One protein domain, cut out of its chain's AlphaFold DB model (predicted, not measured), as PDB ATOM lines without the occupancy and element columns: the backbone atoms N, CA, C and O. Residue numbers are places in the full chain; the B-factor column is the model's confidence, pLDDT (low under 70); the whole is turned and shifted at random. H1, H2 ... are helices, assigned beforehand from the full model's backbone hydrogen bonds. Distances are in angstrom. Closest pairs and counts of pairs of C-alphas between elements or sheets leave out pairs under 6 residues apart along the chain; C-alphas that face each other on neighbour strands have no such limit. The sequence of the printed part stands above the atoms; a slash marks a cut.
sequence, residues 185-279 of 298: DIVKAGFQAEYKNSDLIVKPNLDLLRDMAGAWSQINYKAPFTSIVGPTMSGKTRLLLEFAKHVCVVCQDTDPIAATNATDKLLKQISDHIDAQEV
ATOM      1  N   ASP A 185     320.616-159.887  94.585       67.62
ATOM      2  CA  ASP A 185     319.727-160.549  95.533       67.62
ATOM      3  C   ASP A 185     319.946-162.065  95.603       67.62
ATOM      4  O   ASP A 185     319.946-162.618  96.700       67.62
ATOM      5  N   ILE A 186     320.211-162.744  94.479       71.12
ATOM      6  CA  ILE A 186     320.540-164.182  94.469       71.12
ATOM      7  C   ILE A 186     321.873-164.425  95.179       71.12
ATOM      8  O   ILE A 186     321.996-165.357  95.974       71.12
ATOM      9  N   VAL A 187     322.866-163.568  94.931       70.62
ATOM     10  CA  VAL A 187     324.176-163.664  95.590       70.62
ATOM     11  C   VAL A 187     324.023-163.460  97.096       70.62
ATOM     12  O   VAL A 187     324.484-164.290  97.878       70.62
ATOM     13  N   LYS A 188     323.311-162.407  97.517       71.38
ATOM     14  CA  LYS A 188     323.018-162.148  98.935       71.38
ATOM     15  C   LYS A 188     322.271-163.305  99.588       71.38
ATOM     16  O   LYS A 188     322.680-163.746 100.658       71.38
ATOM     17  N   ALA A 189     321.241-163.837  98.936       74.44
ATOM     18  CA  ALA A 189     320.502-164.991  99.433       74.44
ATOM     19  C   ALA A 189     321.419-166.214  99.607       74.44
ATOM     20  O   ALA A 189     321.336-166.899 100.622       74.44
ATOM     21  N   GLY A 190     322.357-166.447  98.684       76.69
ATOM     22  CA  GLY A 190     323.366-167.505  98.807       76.69
ATOM     23  C   GLY A 190     324.298-167.332 100.013       76.69
ATOM     24  O   GLY A 190     324.599-168.305 100.702       76.69
ATOM     25  N   PHE A 191     324.711-166.098 100.319       77.31
ATOM     26  CA  PHE A 191     325.497-165.774 101.521       77.31
ATOM     27  C   PHE A 191     324.665-165.719 102.814       77.31
ATOM     28  O   PHE A 191     325.224-165.670 103.907       77.31
ATOM     29  N   GLN A 192     323.341-165.735 102.737       77.94
ATOM     30  CA  GLN A 192     322.473-165.785 103.918       77.94
ATOM     31  C   GLN A 192     321.933-167.194 104.185       77.94
ATOM     32  O   GLN A 192     321.595-167.510 105.322       77.94
ATOM     33  N   ALA A 193     321.896-168.054 103.167       82.88
ATOM     34  CA  ALA A 193     321.434-169.431 103.279       82.88
ATOM     35  C   ALA A 193     322.311-170.268 104.219       82.88
ATOM     36  O   ALA A 193     323.522-170.085 104.283       82.88
ATOM     37  N   GLU A 194     321.718-171.239 104.910       87.88
ATOM     38  CA  GLU A 194     322.453-172.147 105.792       87.88
ATOM     39  C   GLU A 194     323.629-172.833 105.074       87.88
ATOM     40  O   GLU A 194     323.512-173.286 103.927       87.88
ATOM     41  N   TYR A 195     324.780-172.911 105.749       88.06
ATOM     42  CA  TYR A 195     325.948-173.583 105.194       88.06
ATOM     43  C   TYR A 195     325.752-175.098 105.212       88.06
ATOM     44  O   TYR A 195     325.756-175.749 106.259       88.06
ATOM     45  N   LYS A 196     325.592-175.673 104.021       88.06
ATOM     46  CA  LYS A 196     325.360-177.108 103.857       88.06
ATOM     47  C   LYS A 196     326.586-177.914 104.271       88.06
ATOM     48  O   LYS A 196     327.715-177.540 103.966       88.06
ATOM     49  N   ASN A 197     326.348-179.067 104.896       88.00
ATOM     50  CA  ASN A 197     327.389-180.010 105.317       88.00
ATOM     51  C   ASN A 197     328.425-179.397 106.278       88.00
ATOM     52  O   ASN A 197     329.590-179.798 106.272       88.00
ATOM     53  N   SER A 198     328.001-178.445 107.117       87.31
ATOM     54  CA  SER A 198     328.852-177.825 108.142       87.31
ATOM     55  C   SER A 198     329.547-178.867 109.033       87.31
ATOM     56  O   SER A 198     330.739-178.754 109.307       87.31
ATOM     57  N   ASP A 199     328.857-179.958 109.373       89.38
ATOM     58  CA  ASP A 199     329.420-181.051 110.174       89.38
ATOM     59  C   ASP A 199     330.598-181.779 109.515       89.38
ATOM     60  O   ASP A 199     331.448-182.324 110.212       89.38
ATOM     61  N   LEU A 200     330.656-181.791 108.183       90.50
ATOM     62  CA  LEU A 200     331.696-182.484 107.420       90.50
ATOM     63  C   LEU A 200     332.840-181.557 107.009       90.50
ATOM     64  O   LEU A 200     333.951-182.021 106.779       90.50
ATOM     65  N   ILE A 201     332.560-180.259 106.875       88.38
ATOM     66  CA  ILE A 201     333.511-179.283 106.338       88.38
ATOM     67  C   ILE A 201     333.954-178.323 107.434       88.38
ATOM     68  O   ILE A 201     335.142-178.210 107.708       88.38
ATOM     69  N   VAL A 202     333.021-177.636 108.086       89.94
ATOM     70  CA  VAL A 202     333.348-176.563 109.027       89.94
ATOM     71  C   VAL A 202     333.911-177.141 110.323       89.94
ATOM     72  O   VAL A 202     335.011-176.764 110.720       89.94
ATOM     73  N   LYS A 203     333.206-178.091 110.955       89.38
ATOM     74  CA  LYS A 203     333.607-178.629 112.268       89.38
ATOM     75  C   LYS A 203     335.001-179.271 112.266       89.38
ATOM     76  O   LYS A 203     335.825-178.830 113.062       89.38
ATOM     77  N   PRO A 204     335.337-180.205 111.351       93.12
ATOM     78  CA  PRO A 204     336.648-180.853 111.384       93.12
ATOM     79  C   PRO A 204     337.797-179.876 111.115       93.12
ATOM     80  O   PRO A 204     338.881-180.023 111.671       93.12
ATOM     81  N   ASN A 205     337.565-178.854 110.284       90.44
ATOM     82  CA  ASN A 205     338.573-177.831 110.024       90.44
ATOM     83  C   ASN A 205     338.747-176.877 111.214       90.44
ATOM     84  O   ASN A 205     339.872-176.480 111.494       90.44
ATOM     85  N   LEU A 206     337.681-176.537 111.946       90.50
ATOM     86  CA  LEU A 206     337.797-175.760 113.187       90.50
ATOM     87  C   LEU A 206     338.553-176.524 114.278       90.50
ATOM     88  O   LEU A 206     339.366-175.922 114.979       90.50
ATOM     89  N   ASP A 207     338.316-177.830 114.401       92.00
ATOM     90  CA  ASP A 207     339.050-178.679 115.344       92.00
ATOM     91  C   ASP A 207     340.536-178.746 114.965       92.00
ATOM     92  O   ASP A 207     341.397-178.478 115.801       92.00
ATOM     93  N   LEU A 208     340.845-178.949 113.679       90.38
ATOM     94  CA  LEU A 208     342.219-178.909 113.173       90.38
ATOM     95  C   LEU A 208     342.904-177.560 113.444       90.38
ATOM     96  O   LEU A 208     344.049-177.525 113.892       90.38
ATOM     97  N   LEU A 209     342.220-176.443 113.182       88.94
ATOM     98  CA  LEU A 209     342.747-175.101 113.447       88.94
ATOM     99  C   LEU A 209     343.046-174.897 114.936       88.94
ATOM    100  O   LEU A 209     344.059-174.288 115.278       88.94
ATOM    101  N   ARG A 210     342.194-175.424 115.820       88.94
ATOM    102  CA  ARG A 210     342.393-175.362 117.270       88.94
ATOM    103  C   ARG A 210     343.597-176.188 117.710       88.94
ATOM    104  O   ARG A 210     344.403-175.688 118.491       88.94
ATOM    105  N   ASP A 211     343.749-177.397 117.181       90.31
ATOM    106  CA  ASP A 211     344.891-178.262 117.485       90.31
ATOM    107  C   ASP A 211     346.208-177.616 117.034       90.31
ATOM    108  O   ASP A 211     347.180-177.564 117.791       90.31
ATOM    109  N   MET A 212     346.227-177.038 115.828       86.38
ATOM    110  CA  MET A 212     347.390-176.323 115.291       86.38
ATOM    111  C   MET A 212     347.717-175.061 116.096       86.38
ATOM    112  O   MET A 212     348.887-174.784 116.361       86.38
ATOM    113  N   ALA A 213     346.700-174.311 116.524       85.44
ATOM    114  CA  ALA A 213     346.885-173.156 117.398       85.44
ATOM    115  C   ALA A 213     347.405-173.559 118.788       85.44
ATOM    116  O   ALA A 213     348.232-172.851 119.353       85.44
ATOM    117  N   GLY A 214     346.979-174.706 119.326       85.75
ATOM    118  CA  GLY A 214     347.482-175.244 120.593       85.75
ATOM    119  C   GLY A 214     348.932-175.732 120.516       85.75
ATOM    120  O   GLY A 214     349.676-175.617 121.488       85.75
ATOM    121  N   ALA A 215     349.354-176.238 119.355       85.19
ATOM    122  CA  ALA A 215     350.735-176.644 119.093       85.19
ATOM    123  C   ALA A 215     351.674-175.466 118.767       85.19
ATOM    124  O   ALA A 215     352.895-175.645 118.688       85.19
ATOM    125  N   TRP A 216     351.132-174.265 118.549       87.31
ATOM    126  CA  TRP A 216     351.928-173.090 118.220       87.31
ATOM    127  C   TRP A 216     352.787-172.637 119.408       87.31
ATOM    128  O   TRP A 216     352.341-172.567 120.551       87.31
ATOM    129  N   SER A 217     354.039-172.278 119.114       82.12
ATOM    130  CA  SER A 217     354.991-171.749 120.088       82.12
ATOM    131  C   SER A 217     355.588-170.434 119.604       82.12
ATOM    132  O   SER A 217     356.189-170.366 118.528       82.12
ATOM    133  N   GLN A 218     355.488-169.410 120.454       77.25
ATOM    134  CA  GLN A 218     356.069-168.082 120.234       77.25
ATOM    135  C   GLN A 218     357.598-168.096 120.134       77.25
ATOM    136  O   GLN A 218     358.186-167.171 119.580       77.25
ATOM    137  N   ILE A 219     358.248-169.149 120.643       83.50
ATOM    138  CA  ILE A 219     359.703-169.324 120.543       83.50
ATOM    139  C   ILE A 219     360.110-169.541 119.080       83.50
ATOM    140  O   ILE A 219     361.158-169.064 118.650       83.50
ATOM    141  N   ASN A 220     359.265-170.232 118.311       79.44
ATOM    142  CA  ASN A 220     359.588-170.663 116.954       79.44
ATOM    143  C   ASN A 220     358.924-169.792 115.877       79.44
ATOM    144  O   ASN A 220     359.460-169.681 114.776       79.44
ATOM    145  N   TYR A 221     357.776-169.165 116.168       79.81
ATOM    146  CA  TYR A 221     356.983-168.449 115.164       79.81
ATOM    147  C   TYR A 221     356.310-167.197 115.731       79.81
ATOM    148  O   TYR A 221     355.734-167.231 116.815       79.81
ATOM    149  N   LYS A 222     356.304-166.105 114.952       80.25
ATOM    150  CA  LYS A 222     355.709-164.817 115.361       80.25
ATOM    151  C   LYS A 222     354.191-164.865 115.547       80.25
ATOM    152  O   LYS A 222     353.677-164.173 116.416       80.25
ATOM    153  N   ALA A 223     353.487-165.648 114.736       75.44
ATOM    154  CA  ALA A 223     352.045-165.854 114.833       75.44
ATOM    155  C   ALA A 223     351.639-167.126 114.064       75.44
ATOM    156  O   ALA A 223     352.356-167.521 113.135       75.44
ATOM    157  N   PRO A 224     350.515-167.765 114.428       75.81
ATOM    158  CA  PRO A 224     349.936-168.845 113.643       75.81
ATOM    159  C   PRO A 224     349.187-168.269 112.432       75.81
ATOM    160  O   PRO A 224     348.321-167.409 112.578       75.81
ATOM    161  N   PHE A 225     349.498-168.759 111.232       78.50
ATOM    162  CA  PHE A 225     348.792-168.402 109.998       78.50
ATOM    163  C   PHE A 225     348.285-169.664 109.310       78.50
ATOM    164  O   PHE A 225     348.963-170.689 109.311       78.50
ATOM    165  N   THR A 226     347.107-169.580 108.694       81.75
ATOM    166  CA  THR A 226     346.559-170.646 107.847       81.75
ATOM    167  C   THR A 226     346.199-170.078 106.482       81.75
ATOM    168  O   THR A 226     345.666-168.975 106.389       81.75
ATOM    169  N   SER A 227     346.484-170.836 105.424       82.38
ATOM    170  CA  SER A 227     346.106-170.497 104.053       82.38
ATOM    171  C   SER A 227     345.059-171.482 103.540       82.38
ATOM    172  O   SER A 227     345.237-172.694 103.658       82.38
ATOM    173  N   ILE A 228     343.974-170.960 102.964       81.62
ATOM    174  CA  ILE A 228     342.930-171.758 102.314       81.62
ATOM    175  C   ILE A 228     343.070-171.573 100.806       81.62
ATOM    176  O   ILE A 228     342.743-170.518 100.263       81.62
ATOM    177  N   VAL A 229     343.534-172.617 100.122       80.38
ATOM    178  CA  VAL A 229     343.757-172.605  98.673       80.38
ATOM    179  C   VAL A 229     342.689-173.444  97.985       80.38
ATOM    180  O   VAL A 229     342.348-174.538  98.426       80.38
ATOM    181  N   GLY A 230     342.144-172.931  96.888       75.62
ATOM    182  CA  GLY A 230     341.152-173.646  96.097       75.62
ATOM    183  C   GLY A 230     340.762-172.890  94.827       75.62
ATOM    184  O   GLY A 230     341.045-171.690  94.727       75.62
ATOM    185  N   PRO A 231     340.093-173.559  93.872       69.44
ATOM    186  CA  PRO A 231     339.714-172.967  92.591       69.44
ATOM    187  C   PRO A 231     338.855-171.702  92.719       69.44
ATOM    188  O   PRO A 231     338.217-171.438  93.745       69.44
ATOM    189  N   THR A 232     338.807-170.901  91.657       65.62
ATOM    190  CA  THR A 232     337.891-169.756  91.559       65.62
ATOM    191  C   THR A 232     336.445-170.210  91.774       65.62
ATOM    192  O   THR A 232     336.050-171.281  91.322       65.62
ATOM    193  N   MET A 233     335.664-169.418  92.518       69.81
ATOM    194  CA  MET A 233     334.269-169.716  92.887       69.81
ATOM    195  C   MET A 233     334.036-171.007  93.700       69.81
ATOM    196  O   MET A 233     332.891-171.403  93.892       69.81
ATOM    197  N   SER A 234     335.066-171.623  94.289       77.12
ATOM    198  CA  SER A 234     334.899-172.818  95.139       77.12
ATOM    199  C   SER A 234     334.278-172.547  96.523       77.12
ATOM    200  O   SER A 234     334.286-173.422  97.383       77.12
ATOM    201  N   GLY A 235     333.792-171.329  96.784       79.12
ATOM    202  CA  GLY A 235     333.166-170.965  98.059       79.12
ATOM    203  C   GLY A 235     334.132-170.648  99.207       79.12
ATOM    204  O   GLY A 235     333.696-170.627 100.353       79.12
ATOM    205  N   LYS A 236     335.416-170.360  98.935       85.69
ATOM    206  CA  LYS A 236     336.423-170.018  99.970       85.69
ATOM    207  C   LYS A 236     335.964-168.887 100.893       85.69
ATOM    208  O   LYS A 236     335.953-169.050 102.106       85.69
ATOM    209  N   THR A 237     335.495-167.778 100.319       82.81
ATOM    210  CA  THR A 237     334.954-166.638 101.076       82.81
ATOM    211  C   THR A 237     333.764-167.054 101.934       82.81
ATOM    212  O   THR A 237     333.663-166.661 103.089       82.81
ATOM    213  N   ARG A 238     332.876-167.909 101.407       84.44
ATOM    214  CA  ARG A 238     331.724-168.411 102.163       84.44
ATOM    215  C   ARG A 238     332.155-169.269 103.355       84.44
ATOM    216  O   ARG A 238     331.573-169.124 104.419       84.44
ATOM    217  N   LEU A 239     333.171-170.115 103.190       87.50
ATOM    218  CA  LEU A 239     333.746-170.912 104.277       87.50
ATOM    219  C   LEU A 239     334.385-170.028 105.362       87.50
ATOM    220  O   LEU A 239     334.154-170.258 106.544       87.50
ATOM    221  N   LEU A 240     335.133-168.993 104.970       87.50
ATOM    222  CA  LEU A 240     335.743-168.042 105.908       87.50
ATOM    223  C   LEU A 240     334.692-167.307 106.753       87.50
ATOM    224  O   LEU A 240     334.874-167.153 107.956       87.50
ATOM    225  N   LEU A 241     333.566-166.924 106.145       85.75
ATOM    226  CA  LEU A 241     332.440-166.326 106.869       85.75
ATOM    227  C   LEU A 241     331.804-167.279 107.879       85.75
ATOM    228  O   LEU A 241     331.342-166.841 108.927       85.75
ATOM    229  N   GLU A 242     331.771-168.576 107.586       88.44
ATOM    230  CA  GLU A 242     331.305-169.556 108.564       88.44
ATOM    231  C   GLU A 242     332.309-169.760 109.697       88.44
ATOM    232  O   GLU A 242     331.900-169.849 110.849       88.44
ATOM    233  N   PHE A 243     333.616-169.759 109.416       87.94
ATOM    234  CA  PHE A 243     334.631-169.778 110.475       87.94
ATOM    235  C   PHE A 243     334.550-168.550 111.381       87.94
ATOM    236  O   PHE A 243     334.680-168.697 112.595       87.94
ATOM    237  N   ALA A 244     334.255-167.374 110.819       85.75
ATOM    238  CA  ALA A 244     334.107-166.128 111.569       85.75
ATOM    239  C   ALA A 244     332.995-166.176 112.635       85.75
ATOM    240  O   ALA A 244     333.029-165.413 113.594       85.75
ATOM    241  N   LYS A 245     332.032-167.103 112.523       84.62
ATOM    242  CA  LYS A 245     331.018-167.335 113.568       84.62
ATOM    243  C   LYS A 245     331.576-168.023 114.817       84.62
ATOM    244  O   LYS A 245     330.906-168.047 115.845       84.62
ATOM    245  N   HIS A 246     332.756-168.632 114.724       84.88
ATOM    246  CA  HIS A 246     333.341-169.464 115.777       84.88
ATOM    247  C   HIS A 246     334.687-168.942 116.286       84.88
ATOM    248  O   HIS A 246     335.015-169.154 117.453       84.88
ATOM    249  N   VAL A 247     335.477-168.298 115.425       81.94
ATOM    250  CA  VAL A 247     336.806-167.762 115.743       81.94
ATOM    251  C   VAL A 247     337.004-166.410 115.064       81.94
ATOM    252  O   VAL A 247     336.378-166.130 114.047       81.94
ATOM    253  N   CYS A 248     337.900-165.574 115.591       79.06
ATOM    254  CA  CYS A 248     338.286-164.341 114.907       79.06
ATOM    255  C   CYS A 248     339.076-164.681 113.633       79.06
ATOM    256  O   CYS A 248     340.073-165.406 113.694       79.06
ATOM    257  N   VAL A 249     338.625-164.177 112.482       76.62
ATOM    258  CA  VAL A 249     339.230-164.439 111.172       76.62
ATOM    259  C   VAL A 249     339.655-163.120 110.539       76.62
ATOM    260  O   VAL A 249     338.824-162.259 110.267       76.62
ATOM    261  N   VAL A 250     340.947-162.995 110.232       74.06
ATOM    262  CA  VAL A 250     341.486-161.912 109.399       74.06
ATOM    263  C   VAL A 250     341.843-162.502 108.040       74.06
ATOM    264  O   VAL A 250     342.679-163.401 107.953       74.06
ATOM    265  N   CYS A 251     341.192-162.021 106.982       66.44
ATOM    266  CA  CYS A 251     341.444-162.476 105.616       66.44
ATOM    267  C   CYS A 251     342.282-161.438 104.872       66.44
ATOM    268  O   CYS A 251     341.933-160.260 104.854       66.44
ATOM    269  N   GLN A 252     343.352-161.887 104.222       61.88
ATOM    270  CA  GLN A 252     344.099-161.083 103.263       61.88
ATOM    271  C   GLN A 252     344.031-161.780 101.906       61.88
ATOM    272  O   GLN A 252     344.651-162.826 101.715       61.88
ATOM    273  N   ASP A 253     343.277-161.202 100.972       61.56
ATOM    274  CA  ASP A 253     343.317-161.627  99.577       61.56
ATOM    275  C   ASP A 253     344.590-161.074  98.933       61.56
ATOM    276  O   ASP A 253     344.850-159.871  98.927       61.56
ATOM    277  N   THR A 254     345.426-161.974  98.422       56.59
ATOM    278  CA  THR A 254     346.706-161.634  97.789       56.59
ATOM    279  C   THR A 254     346.581-161.381  96.286       56.59
ATOM    280  O   THR A 254     347.578-161.044  95.651       56.59
ATOM    281  N   ASP A 255     345.374-161.509  95.721       50.84
ATOM    282  CA  ASP A 255     345.082-161.244  94.310       50.84
ATOM    283  C   ASP A 255     344.390-159.873  94.137       50.84
ATOM    284  O   ASP A 255     343.176-159.760  94.334       50.84
ATOM    285  N   PRO A 256     345.127-158.817  93.740       43.38
ATOM    286  CA  PRO A 256     344.563-157.484  93.529       43.38
ATOM    287  C   PRO A 256     343.625-157.389  92.311       43.38
ATOM    288  O   PRO A 256     343.027-156.338  92.089       43.38
ATOM    289  N   ILE A 257     343.489-158.443  91.497       43.00
ATOM    290  CA  ILE A 257     342.659-158.453  90.280       43.00
ATOM    291  C   ILE A 257     341.305-159.136  90.539       43.00
ATOM    292  O   ILE A 257     340.316-158.808  89.879       43.00
ATOM    293  N   ALA A 258     341.228-160.039  91.523       44.38
ATOM    294  CA  ALA A 258     339.992-160.714  91.932       44.38
ATOM    295  C   ALA A 258     339.112-159.886  92.890       44.38
ATOM    296  O   ALA A 258     337.926-160.202  93.055       44.38
ATOM    297  N   ALA A 259     339.658-158.803  93.457       44.25
ATOM    298  CA  ALA A 259     338.946-157.762  94.199       44.25
ATOM    299  C   ALA A 259     338.020-156.968  93.257       44.25
ATOM    300  O   ALA A 259     338.228-155.815  92.884       44.25
ATOM    301  N   THR A 260     336.982-157.637  92.766       44.75
ATOM    302  CA  THR A 260     335.877-156.981  92.083       44.75
ATOM    303  C   THR A 260     335.166-156.099  93.103       44.75
ATOM    304  O   THR A 260     334.844-156.553  94.198       44.75
ATOM    305  N   ASN A 261     334.850-154.857  92.717       43.28
ATOM    306  CA  ASN A 261     334.141-153.853  93.532       43.28
ATOM    307  C   ASN A 261     332.885-154.375  94.269       43.28
ATOM    308  O   ASN A 261     332.414-153.729  95.200       43.28
ATOM    309  N   ALA A 262     332.299-155.502  93.849       38.84
ATOM    310  CA  ALA A 262     331.188-156.155  94.535       38.84
ATOM    311  C   ALA A 262     331.635-156.974  95.759       38.84
ATOM    312  O   ALA A 262     330.969-156.913  96.788       38.84
ATOM    313  N   THR A 263     332.755-157.693  95.670       41.66
ATOM    314  CA  THR A 263     333.313-158.521  96.749       41.66
ATOM    315  C   THR A 263     333.891-157.645  97.853       41.66
ATOM    316  O   THR A 263     333.560-157.862  99.012       41.66
ATOM    317  N   ASP A 264     334.608-156.575  97.507       46.22
ATOM    318  CA  ASP A 264     335.108-155.596  98.486       46.22
ATOM    319  C   ASP A 264     333.968-154.853  99.181       46.22
ATOM    320  O   ASP A 264     334.008-154.605 100.384       46.22
ATOM    321  N   LYS A 265     332.901-154.528  98.444       46.03
ATOM    322  CA  LYS A 265     331.713-153.884  99.010       46.03
ATOM    323  C   LYS A 265     330.918-154.842  99.898       46.03
ATOM    324  O   LYS A 265     330.340-154.387 100.879       46.03
ATOM    325  N   LEU A 266     330.910-156.140  99.588       48.31
ATOM    326  CA  LEU A 266     330.284-157.173 100.415       48.31
ATOM    327  C   LEU A 266     331.115-157.459 101.673       48.31
ATOM    328  O   LEU A 266     330.554-157.501 102.759       48.31
ATOM    329  N   LEU A 267     332.439-157.591 101.550       49.84
ATOM    330  CA  LEU A 267     333.359-157.767 102.677       49.84
ATOM    331  C   LEU A 267     333.332-156.552 103.605       49.84
ATOM    332  O   LEU A 267     333.260-156.721 104.817       49.84
ATOM    333  N   LYS A 268     333.268-155.339 103.045       53.53
ATOM    334  CA  LYS A 268     333.057-154.112 103.814       53.53
ATOM    335  C   LYS A 268     331.698-154.104 104.519       53.53
ATOM    336  O   LYS A 268     331.650-153.847 105.710       53.53
ATOM    337  N   GLN A 269     330.609-154.462 103.833       52.06
ATOM    338  CA  GLN A 269     329.281-154.564 104.458       52.06
ATOM    339  C   GLN A 269     329.211-155.630 105.558       52.06
ATOM    340  O   GLN A 269     328.454-155.472 106.509       52.06
ATOM    341  N   ILE A 270     329.974-156.714 105.426       50.88
ATOM    342  CA  ILE A 270     330.060-157.762 106.441       50.88
ATOM    343  C   ILE A 270     330.897-157.286 107.632       50.88
ATOM    344  O   ILE A 270     330.466-157.489 108.760       50.88
ATOM    345  N   SER A 271     332.025-156.605 107.397       53.19
ATOM    346  CA  SER A 271     332.816-155.953 108.452       53.19
ATOM    347  C   SER A 271     331.966-154.948 109.232       53.19
ATOM    348  O   SER A 271     331.838-155.071 110.442       53.19
ATOM    349  N   ASP A 272     331.274-154.046 108.527       52.12
ATOM    350  CA  ASP A 272     330.394-153.041 109.131       52.12
ATOM    351  C   ASP A 272     329.241-153.694 109.935       52.12
ATOM    352  O   ASP A 272     328.766-153.135 110.922       52.12
ATOM    353  N   HIS A 273     328.768-154.883 109.530       50.88
ATOM    354  CA  HIS A 273     327.732-155.629 110.254       50.88
ATOM    355  C   HIS A 273     328.269-156.342 111.503       50.88
ATOM    356  O   HIS A 273     327.547-156.430 112.494       50.88
ATOM    357  N   ILE A 274     329.508-156.839 111.467       50.44
ATOM    358  CA  ILE A 274     330.190-157.430 112.627       50.44
ATOM    359  C   ILE A 274     330.439-156.344 113.680       50.44
ATOM    360  O   ILE A 274     330.053-156.523 114.835       50.44
ATOM    361  N   ASP A 275     330.939-155.178 113.264       49.34
ATOM    362  CA  ASP A 275     331.152-154.027 114.150       49.34
ATOM    363  C   ASP A 275     329.825-153.538 114.767       49.34
ATOM    364  O   ASP A 275     329.749-153.194 115.947       49.34
ATOM    365  N   ALA A 276     328.727-153.568 114.001       47.66
ATOM    366  CA  ALA A 276     327.395-153.238 114.510       47.66
ATOM    367  C   ALA A 276     326.843-154.272 115.512       47.66
ATOM    368  O   ALA A 276     326.027-153.913 116.361       47.66
ATOM    369  N   GLN A 277     327.265-155.539 115.436       43.78
ATOM    370  CA  GLN A 277     326.887-156.570 116.407       43.78
ATOM    371  C   GLN A 277     327.695-156.476 117.710       43.78
ATOM    372  O   GLN A 277     327.136-156.758 118.772       43.78
ATOM    373  N   GLU A 278     328.948-156.004 117.670       44.06
ATOM    374  CA  GLU A 278     329.730-155.715 118.884       44.06
ATOM    375  C   GLU A 278     329.137-154.551 119.698       44.06
ATOM    376  O   GLU A 278     329.120-154.602 120.926       44.06
ATOM    377  N   VAL A 279     328.549-153.542 119.043       41.78
ATOM    378  CA  VAL A 279     327.894-152.405 119.727       41.78
ATOM    379  C   VAL A 279     326.579-152.803 120.423       41.78
ATOM    380  O   VAL A 279     326.143-152.132 121.357       41.78
TER     381      VAL A 279
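Overview. This is residues 185 to 279 of the 298 residues of an uncharacterized protein of Puccinia graminis f. sp. tritici (UniProt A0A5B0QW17). Short H3 sits in the middle of a sparsely joined set of four helices, with long H2 crossing on one side, long H4 on the other and short H1 near H3. Residues 217 to 222 stick out in the long link after H2. The printed part has 95 residues with four named helices, in the order H1 H2 H3 H4 along the chain, and no named strand; the helices hold 52 of the 95 residues, and the class is all helix. The whole is only just compact, close to loose, with a radius of gyration of the C-alphas of 14.9 A and spans of 46 by 36 by 31 A.

Along the chain. H1, residues 185 to 192, begins at C-alpha 185 (319.727, -160.549, 95.533). H2, residues 198 to 215, is 24.5 A long. H3 is residues 236 to 243. H4, residues 261 to 278, is 25.8 A long and ends at C-alpha 278 (329.730, -155.715, 118.884).

Arrangement. H1 and H3 are close but not clearly touching, the closest C-alphas, of Phe 191 and Arg 238, being 6.8 A apart. H2 touches H3 with residues 202 to 206 alone, about perpendicular at 73 degrees; the closest C-alphas, of Val 202 and Phe 243, are 7.1 A apart. H4 touches no helix. Every O i to N i+4 pair is within hydrogen-bond range in H1, H3 and H4, and 11 of 14 in H2.

Size, cuts and confidence. The printed part has no cut. The links H2 to H3 and H3 to H4 are long. Confidence is under 70 at residues 185, 231 to 233 and 251 to 279.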